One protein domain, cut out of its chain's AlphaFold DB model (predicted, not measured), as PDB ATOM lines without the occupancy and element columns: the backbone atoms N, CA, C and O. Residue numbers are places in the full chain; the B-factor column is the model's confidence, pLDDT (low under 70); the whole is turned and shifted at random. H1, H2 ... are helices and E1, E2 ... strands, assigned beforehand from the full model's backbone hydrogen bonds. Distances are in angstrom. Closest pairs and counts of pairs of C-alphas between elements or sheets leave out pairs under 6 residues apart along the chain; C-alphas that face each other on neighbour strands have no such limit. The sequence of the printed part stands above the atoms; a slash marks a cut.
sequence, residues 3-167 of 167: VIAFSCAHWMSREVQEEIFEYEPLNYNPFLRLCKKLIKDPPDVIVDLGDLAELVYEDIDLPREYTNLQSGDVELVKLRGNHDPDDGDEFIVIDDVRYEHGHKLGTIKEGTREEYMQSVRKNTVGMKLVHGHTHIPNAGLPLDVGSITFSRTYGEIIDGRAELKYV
ATOM      1  N   VAL A   3      40.681  50.558  24.634       98.06
ATOM      2  CA  VAL A   3      40.810  49.418  23.723       98.06
ATOM      3  C   VAL A   3      39.791  48.353  24.108       98.06
ATOM      4  O   VAL A   3      39.648  48.018  25.287       98.06
ATOM      5  N   ILE A   4      39.096  47.794  23.121       98.31
ATOM      6  CA  ILE A   4      38.234  46.624  23.306       98.31
ATOM      7  C   ILE A   4      38.886  45.430  22.628       98.31
ATOM      8  O   ILE A   4      39.175  45.495  21.441       98.31
ATOM      9  N   ALA A   5      39.085  44.339  23.364       98.31
ATOM     10  CA  ALA A   5      39.657  43.107  22.835       98.31
ATOM     11  C   ALA A   5      38.659  41.947  22.942       98.31
ATOM     12  O   ALA A   5      38.109  41.706  24.016       98.31
ATOM     13  N   PHE A   6      38.436  41.198  21.867       98.31
ATOM     14  CA  PHE A   6      37.625  39.973  21.877       98.31
ATOM     15  C   PHE A   6      38.346  38.862  21.105       98.31
ATOM     16  O   PHE A   6      39.316  39.136  20.414       98.31
ATOM     17  N   SER A   7      37.924  37.606  21.254       97.44
ATOM     18  CA  SER A   7      38.563  36.458  20.589       97.44
ATOM     19  C   SER A   7      37.556  35.347  20.316       97.44
ATOM     20  O   SER A   7      36.493  35.315  20.953       97.44
ATOM     21  N   CYS A   8      37.934  34.409  19.442       95.38
ATOM     22  CA  CYS A   8      37.269  33.121  19.252       95.38
ATOM     23  C   CYS A   8      35.780  33.310  18.958       95.38
ATOM     24  O   CYS A   8      34.918  32.792  19.672       95.38
ATOM     25  N   ALA A   9      35.483  34.140  17.957       95.31
ATOM     26  CA  ALA A   9      34.129  34.311  17.457       95.31
ATOM     27  C   ALA A   9      33.708  33.109  16.609       95.31
ATOM     28  O   ALA A   9      32.557  32.698  16.722       95.31
ATOM     29  N   HIS A  10      34.639  32.522  15.847       93.69
ATOM     30  CA  HIS A  10      34.419  31.377  14.965       93.69
ATOM     31  C   HIS A  10      33.206  31.585  14.053       93.69
ATOM     32  O   HIS A  10      32.252  30.815  14.121       93.69
ATOM     33  N   TRP A  11      33.188  32.658  13.262       93.31
ATOM     34  CA  TRP A  11      32.084  32.979  12.359       93.31
ATOM     35  C   TRP A  11      32.080  32.035  11.154       93.31
ATOM     36  O   TRP A  11      32.845  32.215  10.213       93.31
ATOM     37  N   MET A  12      31.227  31.014  11.209       91.50
ATOM     38  CA  MET A  12      31.138  29.970  10.192       91.50
ATOM     39  C   MET A  12      29.764  29.275  10.239       91.50
ATOM     40  O   MET A  12      29.019  29.401  11.219       91.50
ATOM     41  N   SER A  13      29.408  28.514   9.210       90.00
ATOM     42  CA  SER A  13      28.151  27.789   9.126       90.00
ATOM     43  C   SER A  13      28.076  26.681  10.168       90.00
ATOM     44  O   SER A  13      29.068  26.251  10.762       90.00
ATOM     45  N   ARG A  14      26.857  26.193  10.391       90.06
ATOM     46  CA  ARG A  14      26.628  25.066  11.291       90.06
ATOM     47  C   ARG A  14      27.354  23.809  10.807       90.06
ATOM     48  O   ARG A  14      27.890  23.074  11.625       90.06
ATOM     49  N   GLU A  15      27.358  23.579   9.501       89.00
ATOM     50  CA  GLU A  15      28.006  22.432   8.872       89.00
ATOM     51  C   GLU A  15      29.512  22.435   9.164       89.00
ATOM     52  O   GLU A  15      30.037  21.437   9.646       89.00
ATOM     53  N   VAL A  16      30.192  23.576   8.996       88.56
ATOM     54  CA  VAL A  16      31.628  23.696   9.305       88.56
ATOM     55  C   VAL A  16      31.912  23.495  10.796       88.56
ATOM     56  O   VAL A  16      32.880  22.819  11.153       88.56
ATOM     57  N   GLN A  17      31.063  24.033  11.679       89.69
ATOM     58  CA  GLN A  17      31.201  23.838  13.129       89.69
ATOM     59  C   GLN A  17      31.125  22.362  13.518       89.69
ATOM     60  O   GLN A  17      31.925  21.907  14.333       89.69
ATOM     61  N   GLU A  18      30.181  21.619  12.941       88.50
ATOM     62  CA  GLU A  18      29.971  20.204  13.250       88.50
ATOM     63  C   GLU A  18      31.046  19.313  12.598       88.50
ATOM     64  O   GLU A  18      31.545  18.397  13.249       88.50
ATOM     65  N   GLU A  19      31.436  19.580  11.347       86.50
ATOM     66  CA  GLU A  19      32.330  18.703  10.572       86.50
ATOM     67  C   GLU A  19      33.822  18.915  10.852       86.50
ATOM     68  O   GLU A  19      34.593  17.956  10.812       86.50
ATOM     69  N   ILE A  20      34.247  20.157  11.098       81.75
ATOM     70  CA  ILE A  20      35.673  20.502  11.228       81.75
ATOM     71  C   ILE A  20      36.061  20.721  12.686       81.75
ATOM     72  O   ILE A  20      37.152  20.332  13.105       81.75
ATOM     73  N   PHE A  21      35.176  21.353  13.454       79.62
ATOM     74  CA  PHE A  21      35.459  21.762  14.828       79.62
ATOM     75  C   PHE A  21      34.785  20.883  15.882       79.62
ATOM     76  O   PHE A  21      35.117  20.998  17.061       79.62
ATOM     77  N   GLU A  22      33.856  20.015  15.468       83.75
ATOM     78  CA  GLU A  22      33.059  19.150  16.345       83.75
ATOM     79  C   GLU A  22      32.333  19.933  17.462       83.75
ATOM     80  O   GLU A  22      32.105  19.433  18.566       83.75
ATOM     81  N   TYR A  23      31.975  21.191  17.189       80.00
ATOM     82  CA  TYR A  23      31.250  22.043  18.125       80.00
ATOM     83  C   TYR A  23      29.745  21.799  18.048       80.00
ATOM     84  O   TYR A  23      29.174  21.555  16.985       80.00
ATOM     85  N   GLU A  24      29.071  21.958  19.189       85.44
ATOM     86  CA  GLU A  24      27.644  22.264  19.148       85.44
ATOM     87  C   GLU A  24      27.430  23.624  18.459       85.44
ATOM     88  O   GLU A  24      28.265  24.519  18.628       85.44
ATOM     89  N   PRO A  25      26.303  23.824  17.747       88.31
ATOM     90  CA  PRO A  25      26.030  25.077  17.057       88.31
ATOM     91  C   PRO A  25      26.184  26.299  17.973       88.31
ATOM     92  O   PRO A  25      25.453  26.475  18.955       88.31
ATOM     93  N   LEU A  26      27.132  27.164  17.630       91.38
ATOM     94  CA  LEU A  26      27.484  28.357  18.374       91.38
ATOM     95  C   LEU A  26      26.359  29.385  18.320       91.38
ATOM     96  O   LEU A  26      25.726  29.651  17.298       91.38
ATOM     97  N   ASN A  27      26.138  30.033  19.460       93.25
ATOM     98  CA  ASN A  27      25.233  31.164  19.545       93.25
ATOM     99  C   ASN A  27      26.000  32.456  19.249       93.25
ATOM    100  O   ASN A  27      26.687  32.974  20.127       93.25
ATOM    101  N   TYR A  28      25.815  33.024  18.057       95.75
ATOM    102  CA  TYR A  28      26.471  34.276  17.656       95.75
ATOM    103  C   TYR A  28      25.854  35.557  18.238       95.75
ATOM    104  O   TYR A  28      26.402  36.645  18.060       95.75
ATOM    105  N   ASN A  29      24.733  35.477  18.964       96.88
ATOM    106  CA  ASN A  29      24.094  36.670  19.531       96.88
ATOM    107  C   ASN A  29      25.024  37.536  20.406       96.88
ATOM    108  O   ASN A  29      24.919  38.759  20.305       96.88
ATOM    109  N   PRO A  30      25.912  36.986  21.258       97.69
ATOM    110  CA  PRO A  30      26.869  37.792  22.009       97.69
ATOM    111  C   PRO A  30      27.832  38.567  21.098       97.69
ATOM    112  O   PRO A  30      28.021  39.764  21.298       97.69
ATOM    113  N   PHE A  31      28.363  37.945  20.043       97.62
ATOM    114  CA  PHE A  31      29.233  38.632  19.084       97.62
ATOM    115  C   PHE A  31      28.510  39.798  18.395       97.62
ATOM    116  O   PHE A  31      28.989  40.933  18.412       97.62
ATOM    117  N   LEU A  32      27.290  39.564  17.905       97.56
ATOM    118  CA  LEU A  32      26.475  40.608  17.274       97.56
ATOM    119  C   LEU A  32      26.094  41.731  18.253       97.56
ATOM    120  O   LEU A  32      26.043  42.903  17.874       97.56
ATOM    121  N   ARG A  33      25.819  41.401  19.521       98.06
ATOM    122  CA  ARG A  33      25.538  42.390  20.574       98.06
ATOM    123  C   ARG A  33      26.756  43.243  20.889       98.06
ATOM    124  O   ARG A  33      26.598  44.456  21.031       98.06
ATOM    125  N   LEU A  34      27.941  42.637  20.968       98.12
ATOM    126  CA  LEU A  34      29.184  43.376  21.141       98.12
ATOM    127  C   LEU A  34      29.396  44.325  19.959       98.12
ATOM    128  O   LEU A  34      29.548  45.519  20.190       98.12
ATOM    129  N   CYS A  35      29.265  43.853  18.716       97.44
ATOM    130  CA  CYS A  35      29.417  44.714  17.539       97.44
ATOM    131  C   CYS A  35      28.471  45.927  17.580       97.44
ATOM    132  O   CYS A  35      28.899  47.067  17.417       97.44
ATOM    133  N   LYS A  36      27.189  45.713  17.907       96.69
ATOM    134  CA  LYS A  36      26.204  46.803  18.076       96.69
ATOM    135  C   LYS A  36      26.588  47.788  19.171       96.69
ATOM    136  O   LYS A  36      26.365  48.988  19.018       96.69
ATOM    137  N   LYS A  37      27.124  47.288  20.286       96.75
ATOM    138  CA  LYS A  37      27.599  48.127  21.385       96.75
ATOM    139  C   LYS A  37      28.758  49.010  20.923       96.75
ATOM    140  O   LYS A  37      28.707  50.206  21.180       96.75
ATOM    141  N   LEU A  38      29.727  48.443  20.207       96.69
ATOM    142  CA  LEU A  38      30.908  49.158  19.715       96.69
ATOM    143  C   LEU A  38      30.571  50.185  18.631       96.69
ATOM    144  O   LEU A  38      31.137  51.264  18.631       96.69
ATOM    145  N   ILE A  39      29.583  49.920  17.774       95.50
ATOM    146  CA  ILE A  39      29.085  50.938  16.830       95.50
ATOM    147  C   ILE A  39      28.473  52.134  17.578       95.50
ATOM    148  O   ILE A  39      28.615  53.279  17.159       95.50
ATOM    149  N   LYS A  40      27.739  51.876  18.666       95.19
ATOM    150  CA  LYS A  40      27.029  52.921  19.419       95.19
ATOM    151  C   LYS A  40      27.953  53.732  20.331       95.19
ATOM    152  O   LYS A  40      27.699  54.912  20.552       95.19
ATOM    153  N   ASP A  41      28.945  53.074  20.909       96.12
ATOM    154  CA  ASP A  41      29.900  53.628  21.864       96.12
ATOM    155  C   ASP A  41      31.314  53.190  21.449       96.12
ATOM    156  O   ASP A  41      31.840  52.212  21.995       96.12
ATOM    157  N   PRO A  42      31.890  53.853  20.428       95.88
ATOM    158  CA  PRO A  42      33.130  53.415  19.803       95.88
ATOM    159  C   PRO A  42      34.325  53.544  20.758       95.88
ATOM    160  O   PRO A  42      34.472  54.582  21.411       95.88
ATOM    161  N   PRO A  43      35.178  52.512  20.886       96.50
ATOM    162  CA  PRO A  43      36.481  52.659  21.524       96.50
ATOM    163  C   PRO A  43      37.465  53.362  20.577       96.50
ATOM    164  O   PRO A  43      37.154  53.583  19.409       96.50
ATOM    165  N   ASP A  44      38.661  53.679  21.075       96.19
ATOM    166  CA  ASP A  44      39.734  54.200  20.221       96.19
ATOM    167  C   ASP A  44      40.264  53.093  19.292       96.19
ATOM    168  O   ASP A  44      40.498  53.332  18.111       96.19
ATOM    169  N   VAL A  45      40.407  51.869  19.824       97.56
ATOM    170  CA  VAL A  45      40.889  50.692  19.082       97.56
ATOM    171  C   VAL A  45      40.062  49.452  19.432       97.56
ATOM    172  O   VAL A  45      39.708  49.217  20.594       97.56
ATOM    173  N   ILE A  46      39.784  48.626  18.431       98.31
ATOM    174  CA  ILE A  46      39.241  47.274  18.570       98.31
ATOM    175  C   ILE A  46      40.341  46.288  18.191       98.31
ATOM    176  O   ILE A  46      40.921  46.389  17.117       98.31
ATOM    177  N   VAL A  47      40.604  45.316  19.058       98.25
ATOM    178  CA  VAL A  47      41.526  44.214  18.786       98.25
ATOM    179  C   VAL A  47      40.732  42.917  18.707       98.25
ATOM    180  O   VAL A  47      40.244  42.401  19.715       98.25
ATOM    181  N   ASP A  48      40.611  42.383  17.502       97.56
ATOM    182  CA  ASP A  48      40.213  41.001  17.286       97.56
ATOM    183  C   ASP A  48      41.445  40.126  17.533       97.56
ATOM    184  O   ASP A  48      42.397  40.134  16.758       97.56
ATOM    185  N   LEU A  49      41.468  39.412  18.657       97.81
ATOM    186  CA  LEU A  49      42.581  38.548  19.053       97.81
ATOM    187  C   LEU A  49      42.654  37.269  18.207       97.81
ATOM    188  O   LEU A  49      43.436  36.382  18.545       97.81
ATOM    189  N   GLY A  50      41.838  37.136  17.166       95.19
ATOM    190  CA  GLY A  50      41.842  36.004  16.257       95.19
ATOM    191  C   GLY A  50      40.894  34.890  16.678       95.19
ATOM    192  O   GLY A  50      40.223  34.942  17.721       95.19
ATOM    193  N   ASP A  51      40.892  33.864  15.842       93.50
ATOM    194  CA  ASP A  51      39.877  32.834  15.677       93.50
ATOM    195  C   ASP A  51      38.502  33.437  15.351       93.50
ATOM    196  O   ASP A  51      37.467  33.022  15.885       93.50
ATOM    197  N   LEU A  52      38.477  34.442  14.472       90.69
ATOM    198  CA  LEU A  52      37.245  34.790  13.764       90.69
ATOM    199  C   LEU A  52      36.955  33.729  12.684       90.69
ATOM    200  O   LEU A  52      35.786  33.379  12.523       90.69
ATOM    201  N   ALA A  53      38.001  33.090  12.132       81.31
ATOM    202  CA  ALA A  53      37.988  31.888  11.290       81.31
ATOM    203  C   ALA A  53      37.222  32.019   9.964       81.31
ATOM    204  O   ALA A  53      36.961  31.019   9.285       81.31
ATOM    205  N   GLU A  54      36.867  33.243   9.585       71.06
ATOM    206  CA  GLU A  54      36.276  33.530   8.292       71.06
ATOM    207  C   GLU A  54      37.281  33.234   7.167       71.06
ATOM    208  O   GLU A  54      38.493  33.318   7.359       71.06
ATOM    209  N   LEU A  55      36.782  32.887   5.977       66.69
ATOM    210  CA  LEU A  55      37.561  32.676   4.742       66.69
ATOM    211  C   LEU A  55      38.465  31.431   4.701       66.69
ATOM    212  O   LEU A  55      38.890  31.036   3.614       66.69
ATOM    213  N   VAL A  56      38.759  30.791   5.834       75.94
ATOM    214  CA  VAL A  56      39.643  29.609   5.874       75.94
ATOM    215  C   VAL A  56      38.898  28.330   5.507       75.94
ATOM    216  O   VAL A  56      39.403  27.507   4.744       75.94
ATOM    217  N   TYR A  57      37.699  28.155   6.058       77.75
ATOM    218  CA  TYR A  57      36.931  26.916   5.920       77.75
ATOM    219  C   TYR A  57      35.744  27.050   4.969       77.75
ATOM    220  O   TYR A  57      35.311  26.058   4.386       77.75
ATOM    221  N   GLU A  58      35.244  28.269   4.781       82.56
ATOM    222  CA  GLU A  58      34.127  28.569   3.894       82.56
ATOM    223  C   GLU A  58      34.114  30.038   3.453       82.56
ATOM    224  O   GLU A  58      34.655  30.917   4.126       82.56
ATOM    225  N   ASP A  59      33.468  30.283   2.312       83.94
ATOM    226  CA  ASP A  59      33.192  31.618   1.782       83.94
ATOM    227  C   ASP A  59      31.815  32.078   2.287       83.94
ATOM    228  O   ASP A  59      30.778  31.782   1.685       83.94
ATOM    229  N   ILE A  60      31.808  32.717   3.459       86.69
ATOM    230  CA  ILE A  60      30.610  33.249   4.112       86.69
ATOM    231  C   ILE A  60      30.731  34.758   4.306       86.69
ATOM    232  O   ILE A  60      31.761  35.277   4.739       86.69
ATOM    233  N   ASP A  61      29.635  35.469   4.043       89.94
ATOM    234  CA  ASP A  61      29.554  36.893   4.334       89.94
ATOM    235  C   ASP A  61      29.704  37.144   5.843       89.94
ATOM    236  O   ASP A  61      29.021  36.545   6.687       89.94
ATOM    237  N   LEU A  62      30.569  38.096   6.187       91.06
ATOM    238  CA  LEU A  62      30.673  38.616   7.544       91.06
ATOM    239  C   LEU A  62      29.359  39.300   7.961       91.06
ATOM    240  O   LEU A  62      28.640  39.865   7.127       91.06
ATOM    241  N   PRO A  63      29.020  39.303   9.262       91.94
ATOM    242  CA  PRO A  63      27.801  39.948   9.705       91.94
ATOM    243  C   PRO A  63      27.918  41.453   9.496       91.94
ATOM    244  O   PRO A  63      28.933  42.068   9.829       91.94
ATOM    245  N   ARG A  64      26.832  42.063   9.012       94.06
ATOM    246  CA  ARG A  64      26.765  43.496   8.696       94.06
ATOM    247  C   ARG A  64      27.304  44.379   9.822       94.06
ATOM    248  O   ARG A  64      27.945  45.390   9.557       94.06
ATOM    249  N   GLU A  65      27.020  44.041  11.077       94.06
ATOM    250  CA  GLU A  65      27.505  44.802  12.223       94.06
ATOM    251  C   GLU A  65      29.030  44.770  12.366       94.06
ATOM    252  O   GLU A  65      29.604  45.788  12.732       94.06
ATOM    253  N   TYR A  66      29.692  43.661  12.042       93.75
ATOM    254  CA  TYR A  66      31.153  43.587  12.048       93.75
ATOM    255  C   TYR A  66      31.757  44.316  10.840       93.75
ATOM    256  O   TYR A  66      32.672  45.117  11.003       93.75
ATOM    257  N   THR A  67      31.171  44.169   9.648       93.25
ATOM    258  CA  THR A  67      31.587  44.927   8.450       93.25
ATOM    259  C   THR A  67      31.484  46.445   8.659       93.25
ATOM    260  O   THR A  67      32.332  47.214   8.203       93.25
ATOM    261  N   ASN A  68      30.465  46.904   9.389       92.56
ATOM    262  CA  ASN A  68      30.334  48.314   9.760       92.56
ATOM    263  C   ASN A  68      31.450  48.783  10.707       92.56
ATOM    264  O   ASN A  68      31.818  49.952  10.651       92.56
ATOM    265  N   LEU A  69      31.978  47.912  11.575       91.94
ATOM    266  CA  LEU A  69      33.131  48.253  12.414       91.94
ATOM    267  C   LEU A  69      34.395  48.406  11.568       91.94
ATOM    268  O   LEU A  69      35.121  49.373  11.753       91.94
ATOM    269  N   GLN A  70      34.611  47.507  10.603       89.56
ATOM    270  CA  GLN A  70      35.769  47.540   9.699       89.56
ATOM    271  C   GLN A  70      35.801  48.778   8.789       89.56
ATOM    272  O   GLN A  70      36.865  49.193   8.344       89.56
ATOM    273  N   SER A  71      34.634  49.351   8.480       87.62
ATOM    274  CA  SER A  71      34.492  50.522   7.601       87.62
ATOM    275  C   SER A  71      34.257  51.838   8.349       87.62
ATOM    276  O   SER A  71      34.095  52.878   7.711       87.62
ATOM    277  N   GLY A  72      34.192  51.794   9.682       83.31
ATOM    278  CA  GLY A  72      33.955  52.962  10.524       83.31
ATOM    279  C   GLY A  72      35.220  53.770  10.818       83.31
ATOM    280  O   GLY A  72      36.301  53.485  10.317       83.31
ATOM    281  N   ASP A  73      35.073  54.769  11.689       84.94
ATOM    282  CA  ASP A  73      36.176  55.638  12.134       84.94
ATOM    283  C   ASP A  73      37.065  54.994  13.222       84.94
ATOM    284  O   ASP A  73      38.018  55.617  13.689       84.94
ATOM    285  N   VAL A  74      36.742  53.774  13.666       89.00
ATOM    286  CA  VAL A  74      37.487  53.053  14.710       89.00
ATOM    287  C   VAL A  74      38.578  52.208  14.076       89.00
ATOM    288  O   VAL A  74      38.324  51.475  13.122       89.00
ATOM    289  N   GLU A  75      39.776  52.243  14.651       95.00
ATOM    290  CA  GLU A  75      40.846  51.339  14.249       95.00
ATOM    291  C   GLU A  75      40.515  49.907  14.693       95.00
ATOM    292  O   GLU A  75      40.393  49.626  15.887       95.00
ATOM    293  N   LEU A  76      40.352  48.997  13.731       96.25
ATOM    294  CA  LEU A  76      40.158  47.570  13.979       96.25
ATOM    295  C   LEU A  76      41.418  46.814  13.563       96.25
ATOM    296  O   LEU A  76      41.770  46.771  12.387       96.25
ATOM    297  N   VAL A  77      42.074  46.200  14.542       96.88
ATOM    298  CA  VAL A  77      43.266  45.371  14.357       96.88
ATOM    299  C   VAL A  77      42.864  43.910  14.483       96.88
ATOM    300  O   VAL A  77      42.349  43.499  15.525       96.88
ATOM    301  N   LYS A  78      43.126  43.122  13.439       95.38
ATOM    302  CA  LYS A  78      42.952  41.670  13.462       95.38
ATOM    303  C   LYS A  78      44.282  40.981  13.732       95.38
ATOM    304  O   LYS A  78      45.275  41.250  13.061       95.38
ATOM    305  N   LEU A  79      44.288  40.083  14.709       96.31
ATOM    306  CA  LEU A  79      45.418  39.226  15.030       96.31
ATOM    307  C   LEU A  79      45.159  37.806  14.552       96.31
ATOM    308  O   LEU A  79      44.032  37.319  14.569       96.31
ATOM    309  N   ARG A  80      46.238  37.119  14.200       93.75
ATOM    310  CA  ARG A  80      46.192  35.741  13.739       93.75
ATOM    311  C   ARG A  80      45.873  34.767  14.874       93.75
ATOM    312  O   ARG A  80      46.706  34.577  15.774       93.75
ATOM    313  N   GLY A  81      44.733  34.087  14.766       92.12
ATOM    314  CA  GLY A  81      44.352  32.912  15.546       92.12
ATOM    315  C   GLY A  81      44.958  31.599  15.043       92.12
ATOM    316  O   GLY A  81      45.732  31.566  14.088       92.12
ATOM    317  N   ASN A  82      44.648  30.495  15.728       89.00
ATOM    318  CA  ASN A  82      45.037  29.150  15.277       89.00
ATOM    319  C   ASN A  82      44.263  28.750  14.010       89.00
ATOM    320  O   ASN A  82      44.736  27.948  13.207       89.00
ATOM    321  N   HIS A  83      43.081  29.335  13.841       88.19
ATOM    322  CA  HIS A  83      42.165  29.107  12.734       88.19
ATOM    323  C   HIS A  83      42.157  30.258  11.718       88.19
ATOM    324  O   HIS A  83      41.252  30.312  10.898       88.19
ATOM    325  N   ASP A  84      43.190  31.114  11.737       86.69
ATOM    326  CA  ASP A  84      43.414  32.210  10.778       86.69
ATOM    327  C   ASP A  84      44.844  32.167  10.170       86.69
ATOM    328  O   ASP A  84      45.544  33.177  10.181       86.69
ATOM    329  N   PRO A  85      45.374  31.024   9.690       80.06
ATOM    330  CA  PRO A  85      46.817  30.814   9.465       80.06
ATOM    331  C   PRO A  85      47.543  31.867   8.602       80.06
ATOM    332  O   PRO A  85      48.743  32.069   8.803       80.06
ATOM    333  N   ASP A  86      46.827  32.572   7.723       83.50
ATOM    334  CA  ASP A  86      47.362  33.620   6.845       83.50
ATOM    335  C   ASP A  86      46.610  34.964   6.968       83.50
ATOM    336  O   ASP A  86      46.715  35.810   6.078       83.50
ATOM    337  N   ASP A  87      45.853  35.180   8.052       86.12
ATOM    338  CA  ASP A  87      45.030  36.381   8.245       86.12
ATOM    339  C   ASP A  87      45.252  37.044   9.620       86.12
ATOM    340  O   ASP A  87      45.041  36.445  10.676       86.12
ATOM    341  N   GLY A  88      45.682  38.310   9.594       90.75
ATOM    342  CA  GLY A  88      45.983  39.130  10.770       90.75
ATOM    343  C   GLY A  88      47.455  39.142  11.211       90.75
ATOM    344  O   GLY A  88      48.286  38.336  10.788       90.75
ATOM    345  N   ASP A  89      47.782  40.082  12.101       94.44
ATOM    346  CA  ASP A  89      49.127  40.251  12.663       94.44
ATOM    347  C   ASP A  89      49.445  39.218  13.755       94.44
ATOM    348  O   ASP A  89      48.566  38.647  14.403       94.44
ATOM    349  N   GLU A  90      50.730  38.983  14.030       93.38
ATOM    350  CA  GLU A  90      51.117  38.024  15.073       93.38
ATOM    351  C   GLU A  90      50.717  38.485  16.478       93.38
ATOM    352  O   GLU A  90      50.205  37.694  17.274       93.38
ATOM    353  N   PHE A  91      50.984  39.757  16.763       96.31
ATOM    354  CA  PHE A  91      50.669  40.463  17.996       96.31
ATOM    355  C   PHE A  91      50.708  41.972  17.722       96.31
ATOM    356  O   PHE A  91      51.333  42.419  16.760       96.31
ATOM    357  N   ILE A  92      50.129  42.763  18.623       97.12
ATOM    358  CA  ILE A  92      50.293  44.222  18.650       97.12
ATOM    359  C   ILE A  92      50.603  44.691  20.076       97.12
ATOM    360  O   ILE A  92      50.298  44.001  21.052       97.12
ATOM    361  N   VAL A  93      51.243  45.855  20.211       95.75
ATOM    362  CA  VAL A  93      51.478  46.512  21.502       95.75
ATOM    363  C   VAL A  93      50.845  47.896  21.488       95.75
ATOM    364  O   VAL A  93      51.158  48.709  20.625       95.75
ATOM    365  N   ILE A  94      49.980  48.158  22.466       94.88
ATOM    366  CA  ILE A  94      49.258  49.422  22.641       94.88
ATOM    367  C   ILE A  94      49.373  49.810  24.124       94.88
ATOM    368  O   ILE A  94      49.051  48.998  24.987       94.88
ATOM    369  N   ASP A  95      49.864  51.013  24.440       90.31
ATOM    370  CA  ASP A  95      50.071  51.499  25.824       90.31
ATOM    371  C   ASP A  95      50.809  50.505  26.753       90.31
ATOM    372  O   ASP A  95      50.393  50.225  27.884       90.31
ATOM    373  N   ASP A  96      51.919  49.939  26.269       91.00
ATOM    374  CA  ASP A  96      52.718  48.903  26.950       91.00
ATOM    375  C   ASP A  96      51.956  47.597  27.256       91.00
ATOM    376  O   ASP A  96      52.426  46.769  28.044       91.00
ATOM    377  N   VAL A  97      50.778  47.394  26.661       95.56
ATOM    378  CA  VAL A  97      49.997  46.156  26.736       95.56
ATOM    379  C   VAL A  97      50.158  45.391  25.429       95.56
ATOM    380  O   VAL A  97      49.883  45.914  24.353       95.56
ATOM    381  N   ARG A  98      50.614  44.142  25.520       95.88
ATOM    382  CA  ARG A  98      50.696  43.209  24.398       95.88
ATOM    383  C   ARG A  98      49.357  42.503  24.217       95.88
ATOM    384  O   ARG A  98      48.792  41.999  25.186       95.88
ATOM    385  N   TYR A  99      48.908  42.425  22.976       97.31
ATOM    386  CA  TYR A  99      47.718  41.702  22.553       97.31
ATOM    387  C   TYR A  99      48.145  40.597  21.597       97.31
ATOM    388  O   TYR A  99      48.894  40.861  20.658       97.31
ATOM    389  N   GLU A 100      47.712  39.367  21.853       95.69
ATOM    390  CA  GLU A 100      48.114  38.200  21.065       95.69
ATOM    391  C   GLU A 100      47.138  37.039  21.247       95.69
ATOM    392  O   GLU A 100      46.571  36.851  22.324       95.69
ATOM    393  N   HIS A 101      46.975  36.213  20.216       94.88
ATOM    394  CA  HIS A 101      46.214  34.979  20.352       94.88
ATOM    395  C   HIS A 101      46.961  33.928  21.194       94.88
ATOM    396  O   HIS A 101      48.137  33.636  20.971       94.88
ATOM    397  N   GLY A 102      46.254  33.282  22.124       90.50
ATOM    398  CA  GLY A 102      46.854  32.405  23.137       90.50
ATOM    399  C   GLY A 102      47.593  31.162  22.621       90.50
ATOM    400  O   GLY A 102      48.560  30.732  23.249       90.50
ATOM    401  N   HIS A 103      47.219  30.622  21.455       86.88
ATOM    402  CA  HIS A 103      47.823  29.413  20.864       86.88
ATOM    403  C   HIS A 103      49.356  29.483  20.711       86.88
ATOM    404  O   HIS A 103      50.025  28.452  20.661       86.88
ATOM    405  N   LYS A 104      49.917  30.696  20.644       83.38
ATOM    406  CA  LYS A 104      51.352  30.974  20.459       83.38
ATOM    407  C   LYS A 104      52.127  31.010  21.778       83.38
ATOM    408  O   LYS A 104      53.345  30.853  21.797       83.38
ATOM    409  N   LEU A 105      51.422  31.235  22.887       83.12
ATOM    410  CA  LEU A 105      52.001  31.597  24.181       83.12
ATOM    411  C   LEU A 105      52.306  30.391  25.078       83.12
ATOM    412  O   LEU A 105      53.053  30.513  26.055       83.12
ATOM    413  N   GLY A 106      51.753  29.221  24.765       74.56
ATOM    414  CA  GLY A 106      51.951  27.994  25.528       74.56
ATOM    415  C   GLY A 106      51.626  26.747  24.715       74.56
ATOM    416  O   GLY A 106      50.880  26.788  23.744       74.56
ATOM    417  N   THR A 107      52.191  25.611  25.114       63.62
ATOM    418  CA  THR A 107      51.913  24.312  24.492       63.62
ATOM    419  C   THR A 107      50.736  23.630  25.181       63.62
ATOM    420  O   THR A 107      50.852  23.264  26.346       63.62
ATOM    421  N   ILE A 108      49.639  23.398  24.455       59.78
ATOM    422  CA  ILE A 108      48.491  22.592  24.929       59.78
ATOM    423  C   ILE A 108      48.669  21.096  24.625       59.78
ATOM    424  O   ILE A 108      47.916  20.278  25.140       59.78
ATOM    425  N   LYS A 109      49.683  20.717  23.826       51.72
ATOM    426  CA  LYS A 109      49.770  19.381  23.206       51.72
ATOM    427  C   LYS A 109      49.553  18.201  24.165       51.72
ATOM    428  O   LYS A 109      48.968  17.229  23.711       51.72
ATOM    429  N   GLU A 110      49.939  18.302  25.441       50.28
ATOM    430  CA  GLU A 110      49.613  17.318  26.489       50.28
ATOM    431  C   GLU A 110      49.535  17.977  27.886       50.28
ATOM    432  O   GLU A 110      50.389  17.734  28.737       50.28
ATOM    433  N   GLY A 111      48.552  18.854  28.132       59.03
ATOM    434  CA  GLY A 111      48.435  19.532  29.432       59.03
ATOM    435  C   GLY A 111      47.036  20.033  29.796       59.03
ATOM    436  O   GLY A 111      46.171  20.246  28.950       59.03
ATOM    437  N   THR A 112      46.823  20.223  31.091       72.94
ATOM    438  CA  THR A 112      45.660  20.870  31.704       72.94
ATOM    439  C   THR A 112      45.652  22.380  31.443       72.94
ATOM    440  O   THR A 112      46.676  23.001  31.146       72.94
ATOM    441  N   ARG A 113      44.486  23.015  31.612       73.62
ATOM    442  CA  ARG A 113      44.342  24.479  31.552       73.62
ATOM    443  C   ARG A 113      45.305  25.180  32.511       73.62
ATOM    444  O   ARG A 113      45.902  26.195  32.163       73.62
ATOM    445  N   GLU A 114      45.436  24.665  33.727       76.44
ATOM    446  CA  GLU A 114      46.320  25.213  34.748       76.44
ATOM    447  C   GLU A 114      47.779  25.200  34.284       76.44
ATOM    448  O   GLU A 114      48.481  26.191  34.477       76.44
ATOM    449  N   GLU A 115      48.216  24.129  33.620       79.81
ATOM    450  CA  GLU A 115      49.558  24.020  33.039       79.81
ATOM    451  C   GLU A 115      49.756  24.998  31.877       79.81
ATOM    452  O   GLU A 115      50.786  25.675  31.821       79.81
ATOM    453  N   TYR A 116      48.752  25.165  31.008       82.75
ATOM    454  CA  TYR A 116      48.777  26.201  29.973       82.75
ATOM    455  C   TYR A 116      48.917  27.598  30.591       82.75
ATOM    456  O   TYR A 116      49.838  28.337  30.245       82.75
ATOM    457  N   MET A 117      48.075  27.951  31.567       78.75
ATOM    458  CA  MET A 117      48.126  29.268  32.210       78.75
ATOM    459  C   MET A 117      49.440  29.493  32.965       78.75
ATOM    460  O   MET A 117      49.944  30.617  33.002       78.75
ATOM    461  N   GLN A 118      50.026  28.450  33.556       81.81
ATOM    462  CA  GLN A 118      51.365  28.519  34.141       81.81
ATOM    463  C   GLN A 118      52.436  28.770  33.075       81.81
ATOM    464  O   GLN A 118      53.307  29.614  33.290       81.81
ATOM    465  N   SER A 119      52.357  28.096  31.924       83.56
ATOM    466  CA  SER A 119      53.257  28.329  30.790       83.56
ATOM    467  C   SER A 119      53.144  29.761  30.274       83.56
ATOM    468  O   SER A 119      54.166  30.428  30.145       83.56
ATOM    469  N   VAL A 120      51.925  30.262  30.050       84.44
ATOM    470  CA  VAL A 120      51.688  31.649  29.618       84.44
ATOM    471  C   VAL A 120      52.309  32.615  30.618       84.44
ATOM    472  O   VAL A 120      53.171  33.408  30.249       84.44
ATOM    473  N   ARG A 121      51.974  32.487  31.910       83.62
ATOM    474  CA  ARG A 121      52.527  33.351  32.968       83.62
ATOM    475  C   ARG A 121      54.050  33.330  33.005       83.62
ATOM    476  O   ARG A 121      54.647  34.375  33.236       83.62
ATOM    477  N   LYS A 122      54.673  32.167  32.792       85.38
ATOM    478  CA  LYS A 122      56.133  32.010  32.746       85.38
ATOM    479  C   LYS A 122      56.747  32.654  31.498       85.38
ATOM    480  O   LYS A 122      57.805  33.268  31.598       85.38
ATOM    481  N   ASN A 123      56.097  32.528  30.346       83.12
ATOM    482  CA  ASN A 123      56.589  33.054  29.071       83.12
ATOM    483  C   ASN A 123      56.379  34.568  28.943       83.12
ATOM    484  O   ASN A 123      57.098  35.223  28.193       83.12
ATOM    485  N   THR A 124      55.442  35.133  29.706       83.62
ATOM    486  CA  THR A 124      55.099  36.561  29.670       83.62
ATOM    487  C   THR A 124      55.380  37.276  30.991       83.62
ATOM    488  O   THR A 124      54.732  38.275  31.311       83.62
ATOM    489  N   VAL A 125      56.325  36.771  31.796       86.00
ATOM    490  CA  VAL A 125      56.723  37.414  33.061       86.00
ATOM    491  C   VAL A 125      57.120  38.868  32.802       86.00
ATOM    492  O   VAL A 125      57.950  39.156  31.945       86.00
ATOM    493  N   GLY A 126      56.536  39.786  33.576       84.75
ATOM    494  CA  GLY A 126      56.814  41.222  33.477       84.75
ATOM    495  C   GLY A 126      56.106  41.934  32.322       84.75
ATOM    496  O   GLY A 126      56.252  43.146  32.195       84.75
ATOM    497  N   MET A 127      55.317  41.223  31.514       88.94
ATOM    498  CA  MET A 127      54.528  41.810  30.433       88.94
ATOM    499  C   MET A 127      53.086  42.050  30.882       88.94
ATOM    500  O   MET A 127      52.487  41.223  31.574       88.94
ATOM    501  N   LYS A 128      52.497  43.164  30.445       93.12
ATOM    502  CA  LYS A 128      51.043  43.330  30.463       93.12
ATOM    503  C   LYS A 128      50.504  42.639  29.215       93.12
ATOM    504  O   LYS A 128      50.822  43.060  28.110       93.12
ATOM    505  N   LEU A 129      49.745  41.566  29.393       95.38
ATOM    506  CA  LEU A 129      49.263  40.735  28.293       95.38
ATOM    507  C   LEU A 129      47.739  40.641  28.315       95.38
ATOM    508  O   LEU A 129      47.155  40.410  29.374       95.38
ATOM    509  N   VAL A 130      47.133  40.750  27.138       96.81
ATOM    510  CA  VAL A 130      45.743  40.393  26.859       96.81
ATOM    511  C   VAL A 130      45.734  39.324  25.769       96.81
ATOM    512  O   VAL A 130      46.370  39.492  24.730       96.81
ATOM    513  N   HIS A 131      45.035  38.219  26.007       96.19
ATOM    514  CA  HIS A 131      44.960  37.094  25.080       96.19
ATOM    515  C   HIS A 131      43.594  36.401  25.114       96.19
ATOM    516  O   HIS A 131      42.742  36.729  25.939       96.19
ATOM    517  N   GLY A 132      43.392  35.449  24.201       94.06
ATOM    518  CA  GLY A 132      42.238  34.543  24.153       94.06
ATOM    519  C   GLY A 132      42.677  33.077  24.121       94.06
ATOM    520  O   GLY A 132      43.627  32.709  24.820       94.06
ATOM    521  N   HIS A 133      42.044  32.277  23.256       91.81
ATOM    522  CA  HIS A 133      42.310  30.855  22.962       91.81
ATOM    523  C   HIS A 133      41.707  29.821  23.920       91.81
ATOM    524  O   HIS A 133      41.186  28.808  23.471       91.81
ATOM    525  N   THR A 134      41.739  30.028  25.241       87.56
ATOM    526  CA  THR A 134      41.290  28.963  26.168       87.56
ATOM    527  C   THR A 134      39.775  28.800  26.233       87.56
ATOM    528  O   THR A 134      39.288  27.842  26.829       87.56
ATOM    529  N   HIS A 135      39.039  29.784  25.708       91.75
ATOM    530  CA  HIS A 135      37.591  29.959  25.858       91.75
ATOM    531  C   HIS A 135      37.129  30.108  27.322       91.75
ATOM    532  O   HIS A 135      35.931  30.222  27.578       91.75
ATOM    533  N   ILE A 136      38.053  30.144  28.291       89.94
ATOM    534  CA  ILE A 136      37.762  30.216  29.721       89.94
ATOM    535  C   ILE A 136      38.446  31.462  30.289       89.94
ATOM    536  O   ILE A 136      39.641  31.432  30.600       89.94
ATOM    537  N   PRO A 137      37.692  32.548  30.503       93.12
ATOM    538  CA  PRO A 137      38.284  33.828  30.831       93.12
ATOM    539  C   PRO A 137      38.989  33.812  32.195       93.12
ATOM    540  O   PRO A 137      38.606  33.093  33.126       93.12
ATOM    541  N   ASN A 138      40.018  34.645  32.327       91.19
ATOM    542  CA  ASN A 138      40.785  34.845  33.551       91.19
ATOM    543  C   ASN A 138      41.078  36.334  33.732       91.19
ATOM    544  O   ASN A 138      41.805  36.920  32.938       91.19
ATOM    545  N   ALA A 139      40.553  36.925  34.805       91.00
ATOM    546  CA  ALA A 139      40.790  38.325  35.134       91.00
ATOM    547  C   ALA A 139      42.205  38.578  35.697       91.00
ATOM    548  O   ALA A 139      42.855  37.679  36.237       91.00
ATOM    549  N   GLY A 140      42.639  39.841  35.631       85.81
ATOM    550  CA  GLY A 140      43.994  40.270  35.995       85.81
ATOM    551  C   GLY A 140      44.988  40.024  34.863       85.81
ATOM    552  O   GLY A 140      44.686  39.277  33.950       85.81
ATOM    553  N   LEU A 141      46.157  40.666  34.894       86.31
ATOM    554  CA  LEU A 141      47.192  40.461  33.875       86.31
ATOM    555  C   LEU A 141      48.052  39.225  34.222       86.31
ATOM    556  O   LEU A 141      48.505  39.131  35.367       86.31
ATOM    557  N   PRO A 142      48.314  38.297  33.278       90.94
ATOM    558  CA  PRO A 142      47.784  38.241  31.909       90.94
ATOM    559  C   PRO A 142      46.262  38.004  31.874       90.94
ATOM    560  O   PRO A 142      45.767  37.086  32.536       90.94
ATOM    561  N   LEU A 143      45.548  38.848  31.117       94.50
ATOM    562  CA  LEU A 143      44.093  38.790  30.942       94.50
ATOM    563  C   LEU A 143      43.778  37.789  29.837       94.50
ATOM    564  O   LEU A 143      44.174  38.007  28.695       94.50
ATOM    565  N   ASP A 144      43.014  36.754  30.171       94.75
ATOM    566  CA  ASP A 144      42.375  35.891  29.181       94.75
ATOM    567  C   ASP A 144      40.935  36.378  28.992       94.75
ATOM    568  O   ASP A 144      40.133  36.336  29.935       94.75
ATOM    569  N   VAL A 145      40.610  36.880  27.800       97.38
ATOM    570  CA  VAL A 145      39.271  37.399  27.486       97.38
ATOM    571  C   VAL A 145      38.248  36.285  27.272       97.38
ATOM    572  O   VAL A 145      37.056  36.576  27.181       97.38
ATOM    573  N   GLY A 146      38.678  35.022  27.217       95.62
ATOM    574  CA  GLY A 146      37.851  33.874  26.871       95.62
ATOM    575  C   GLY A 146      37.453  33.889  25.396       95.62
ATOM    576  O   GLY A 146      38.250  34.225  24.524       95.62
ATOM    577  N   SER A 147      36.206  33.517  25.123       96.44
ATOM    578  CA  SER A 147      35.602  33.564  23.795       96.44
ATOM    579  C   SER A 147      34.303  34.359  23.820       96.44
ATOM    580  O   SER A 147      33.460  34.209  24.714       96.44
ATOM    581  N   ILE A 148      34.096  35.159  22.779       97.69
ATOM    582  CA  ILE A 148      32.862  35.918  22.618       97.69
ATOM    583  C   ILE A 148      31.640  35.014  22.397       97.69
ATOM    584  O   ILE A 148      30.552  35.359  22.854       97.69
ATOM    585  N   THR A 149      31.785  33.842  21.777       95.69
ATOM    586  CA  THR A 149      30.674  32.906  21.521       95.69
ATOM    587  C   THR A 149      30.528  31.829  22.596       95.69
ATOM    588  O   THR A 149      29.394  31.512  22.964       95.69
ATOM    589  N   PHE A 150      31.625  31.328  23.176       93.81
ATOM    590  CA  PHE A 150      31.573  30.319  24.243       93.81
ATOM    591  C   PHE A 150      31.325  30.943  25.626       93.81
ATOM    592  O   PHE A 150      30.300  30.675  26.256       93.81
ATOM    593  N   SER A 151      32.232  31.803  26.108       95.56
ATOM    594  CA  SER A 151      32.145  32.390  27.457       95.56
ATOM    595  C   SER A 151      31.399  33.722  27.515       95.56
ATOM    596  O   SER A 151      31.046  34.166  28.608       95.56
ATOM    597  N   ARG A 152      31.094  34.328  26.359       97.12
ATOM    598  CA  ARG A 152      30.342  35.591  26.225       97.12
ATOM    599  C   ARG A 152      31.047  36.766  26.893       97.12
ATOM    600  O   ARG A 152      30.414  37.621  27.519       97.12
ATOM    601  N   THR A 153      32.367  36.783  26.765       98.00
ATOM    602  CA  THR A 153      33.242  37.761  27.408       98.00
ATOM    603  C   THR A 153      34.118  38.495  26.403       98.00
ATOM    604  O   THR A 153      34.337  38.034  25.286       98.00
ATOM    605  N   TYR A 154      34.592  39.665  26.816       98.44
ATOM    606  CA  TYR A 154      35.580  40.481  26.114       98.44
ATOM    607  C   TYR A 154      36.422  41.248  27.145       98.44
ATOM    608  O   TYR A 154      36.045  41.361  28.315       98.44
ATOM    609  N   GLY A 155      37.569  41.764  26.725       98.12
ATOM    610  CA  GLY A 155      38.412  42.658  27.509       98.12
ATOM    611  C   GLY A 155      38.113  44.120  27.197       98.12
ATOM    612  O   GLY A 155      37.991  44.502  26.034       98.12
ATOM    613  N   GLU A 156      38.039  44.950  28.230       97.94
ATOM    614  CA  GLU A 156      38.066  46.407  28.109       97.94
ATOM    615  C   GLU A 156      39.318  46.930  28.811       97.94
ATOM    616  O   GLU A 156      39.549  46.644  29.988       97.94
ATOM    617  N   ILE A 157      40.157  47.647  28.066       97.25
ATOM    618  CA  ILE A 157      41.433  48.167  28.543       97.25
ATOM    619  C   ILE A 157      41.375  49.685  28.463       97.25
ATOM    620  O   ILE A 157      41.209  50.246  27.383       97.25
ATOM    621  N   ILE A 158      41.520  50.350  29.606       95.56
ATOM    622  CA  ILE A 158      41.538  51.813  29.691       95.56
ATOM    623  C   ILE A 158      42.840  52.225  30.365       95.56
ATOM    624  O   ILE A 158      43.092  51.854  31.514       95.56
ATOM    625  N   ASP A 159      43.679  52.955  29.633       89.69
ATOM    626  CA  ASP A 159      44.969  53.475  30.112       89.69
ATOM    627  C   ASP A 159      45.837  52.377  30.769       89.69
ATOM    628  O   ASP A 159      46.350  52.508  31.886       89.69
ATOM    629  N   GLY A 160      45.935  51.227  30.092       86.12
ATOM    630  CA  GLY A 160      46.713  50.063  30.528       86.12
ATOM    631  C   GLY A 160      46.101  49.244  31.674       86.12
ATOM    632  O   GLY A 160      46.736  48.294  32.143       86.12
ATOM    633  N   ARG A 161      44.891  49.577  32.144       91.19
ATOM    634  CA  ARG A 161      44.137  48.780  33.125       91.19
ATOM    635  C   ARG A 161      43.160  47.873  32.401       91.19
ATOM    636  O   ARG A 161      42.261  48.360  31.727       91.19
ATOM    637  N   ALA A 162      43.347  46.568  32.557       92.50
ATOM    638  CA  ALA A 162      42.565  45.559  31.862       92.50
ATOM    639  C   ALA A 162      41.449  45.007  32.759       92.50
ATOM    640  O   ALA A 162      41.709  44.532  33.868       92.50
ATOM    641  N   GLU A 163      40.215  45.039  32.263       95.75
ATOM    642  CA  GLU A 163      39.038  44.483  32.922       95.75
ATOM    643  C   GLU A 163      38.352  43.455  32.024       95.75
ATOM    644  O   GLU A 163      38.148  43.675  30.831       95.75
ATOM    645  N   LEU A 164      37.945  42.338  32.623       97.62
ATOM    646  CA  LEU A 164      37.088  41.363  31.964       97.62
ATOM    647  C   LEU A 164      35.632  41.846  32.013       97.62
ATOM    648  O   LEU A 164      35.131  42.224  33.076       97.62
ATOM    649  N   LYS A 165      34.940  41.795  30.879       97.94
ATOM    650  CA  LYS A 165      33.541  42.197  30.732       97.94
ATOM    651  C   LYS A 165      32.708  41.064  30.141       97.94
ATOM    652  O   LYS A 165      33.221  40.203  29.433       97.94
ATOM    653  N   TYR A 166      31.408  41.115  30.413       96.19
ATOM    654  CA  TYR A 166      30.394  40.230  29.839       96.19
ATOM    655  C   TYR A 166      29.523  41.008  28.851       96.19
ATOM    656  O   TYR A 166      29.347  42.225  29.006       96.19
ATOM    657  N   VAL A 167      28.999  40.311  27.844       91.88
ATOM    658  CA  VAL A 167      28.062  40.867  26.851       91.88
ATOM    659  C   VAL A 167      26.616  40.845  27.328       91.88
ATOM    660  O   VAL A 167      26.163  39.788  27.821       91.88
TER     661      VAL A 167
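This is residues 3 to 167 of the 167 residues of an uncharacterized protein of marine sediment metagenome (UniProt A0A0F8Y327). Two sheets stand face to face as a sandwich, the five-stranded sheet E3, E2, E1, E7, E8 against the smaller sheet E4, E5, E6, with H2 and H3 grazing the larger sheet away from the smaller one. H1 and H4 are two separate outlying corners, far from the middle, and long unnamed stretches link the parts. The printed part has 165 residues, with four named helices and eight named strands in the order E1 H1 H2 E2 H3 E3 E4 E5 H4 E6 E7 E8; both sheets are mixed. The class is mixed, helices and strands, with under half of the residues in named elements. It is compact, with a radius of gyration of the C-alphas of 14.9 A and spans of 40 by 38 by 27 A.

Find C-alpha 3 at (40.810, 49.418, 23.723), where E1, residues 3 to 6, begins. Next come H1, residues 14 to 19, and H2, residues 29 to 40, 16.5 A long from C-alpha 29 at (24.094, 36.670, 19.531). E2 is residues 45 to 48, H3 residues 64 to 70, E3 residues 75 to 78, E4 residues 91 to 94 and E5 residues 97 to 100. H4, residues 113 to 123, is 15.2 A long, and E6 is residues 128 to 131. E7, residues 153 to 158, and E8, residues 161 to 166, are each 16.5 A long; E8 ends at C-alpha 166, (30.394, 40.230, 29.839).

Start in the larger sheet, at E1: it is parallel to E2, with N 47 and O 4 2.8 A apart, and antiparallel to E7, with N 3 and O 157 2.8 A apart. E3 is the parallel neighbour of E2 (N 77 to O 46, 2.8 A), and E7 and E8 form a hairpin (N 165 to O 154, 2.8 A). In the other sheet E4 and E5 form a hairpin (N 99 to O 92, 2.8 A), and E6 is parallel to E5 (N 98 to O 128, 2.8 A). The facing parts of the sheets are 9.6 A centre to centre, their strands at 24 degrees. E1, H1 H2, E2, then E2, H3, E3, and E5, H4, E6 are strand-helix-strand units, parallel neighbour strands with helices between, each with a right-handed crossover. H2 touches H3 at a steep tilt of 52 degrees, the same way, closest at the C-alphas of Cys 35 and Glu 65, 5.7 A. H1 and H4 touch no helix and are on neither sheet. In H1, H2, H3 and H4 every O i to N i+4 pair is within hydrogen-bond range.

Look for the two C-alphas farthest apart at Asp 73 and Glu 110, 43.1 A. The printed part has no cut. The links E2 to H3, E3 to E4, E5 to H4 and E6 to E7 are long. In this predicted model the mean pLDDT of the printed part is 90.0, and residue 55 and residues 107 to 111 are under 70.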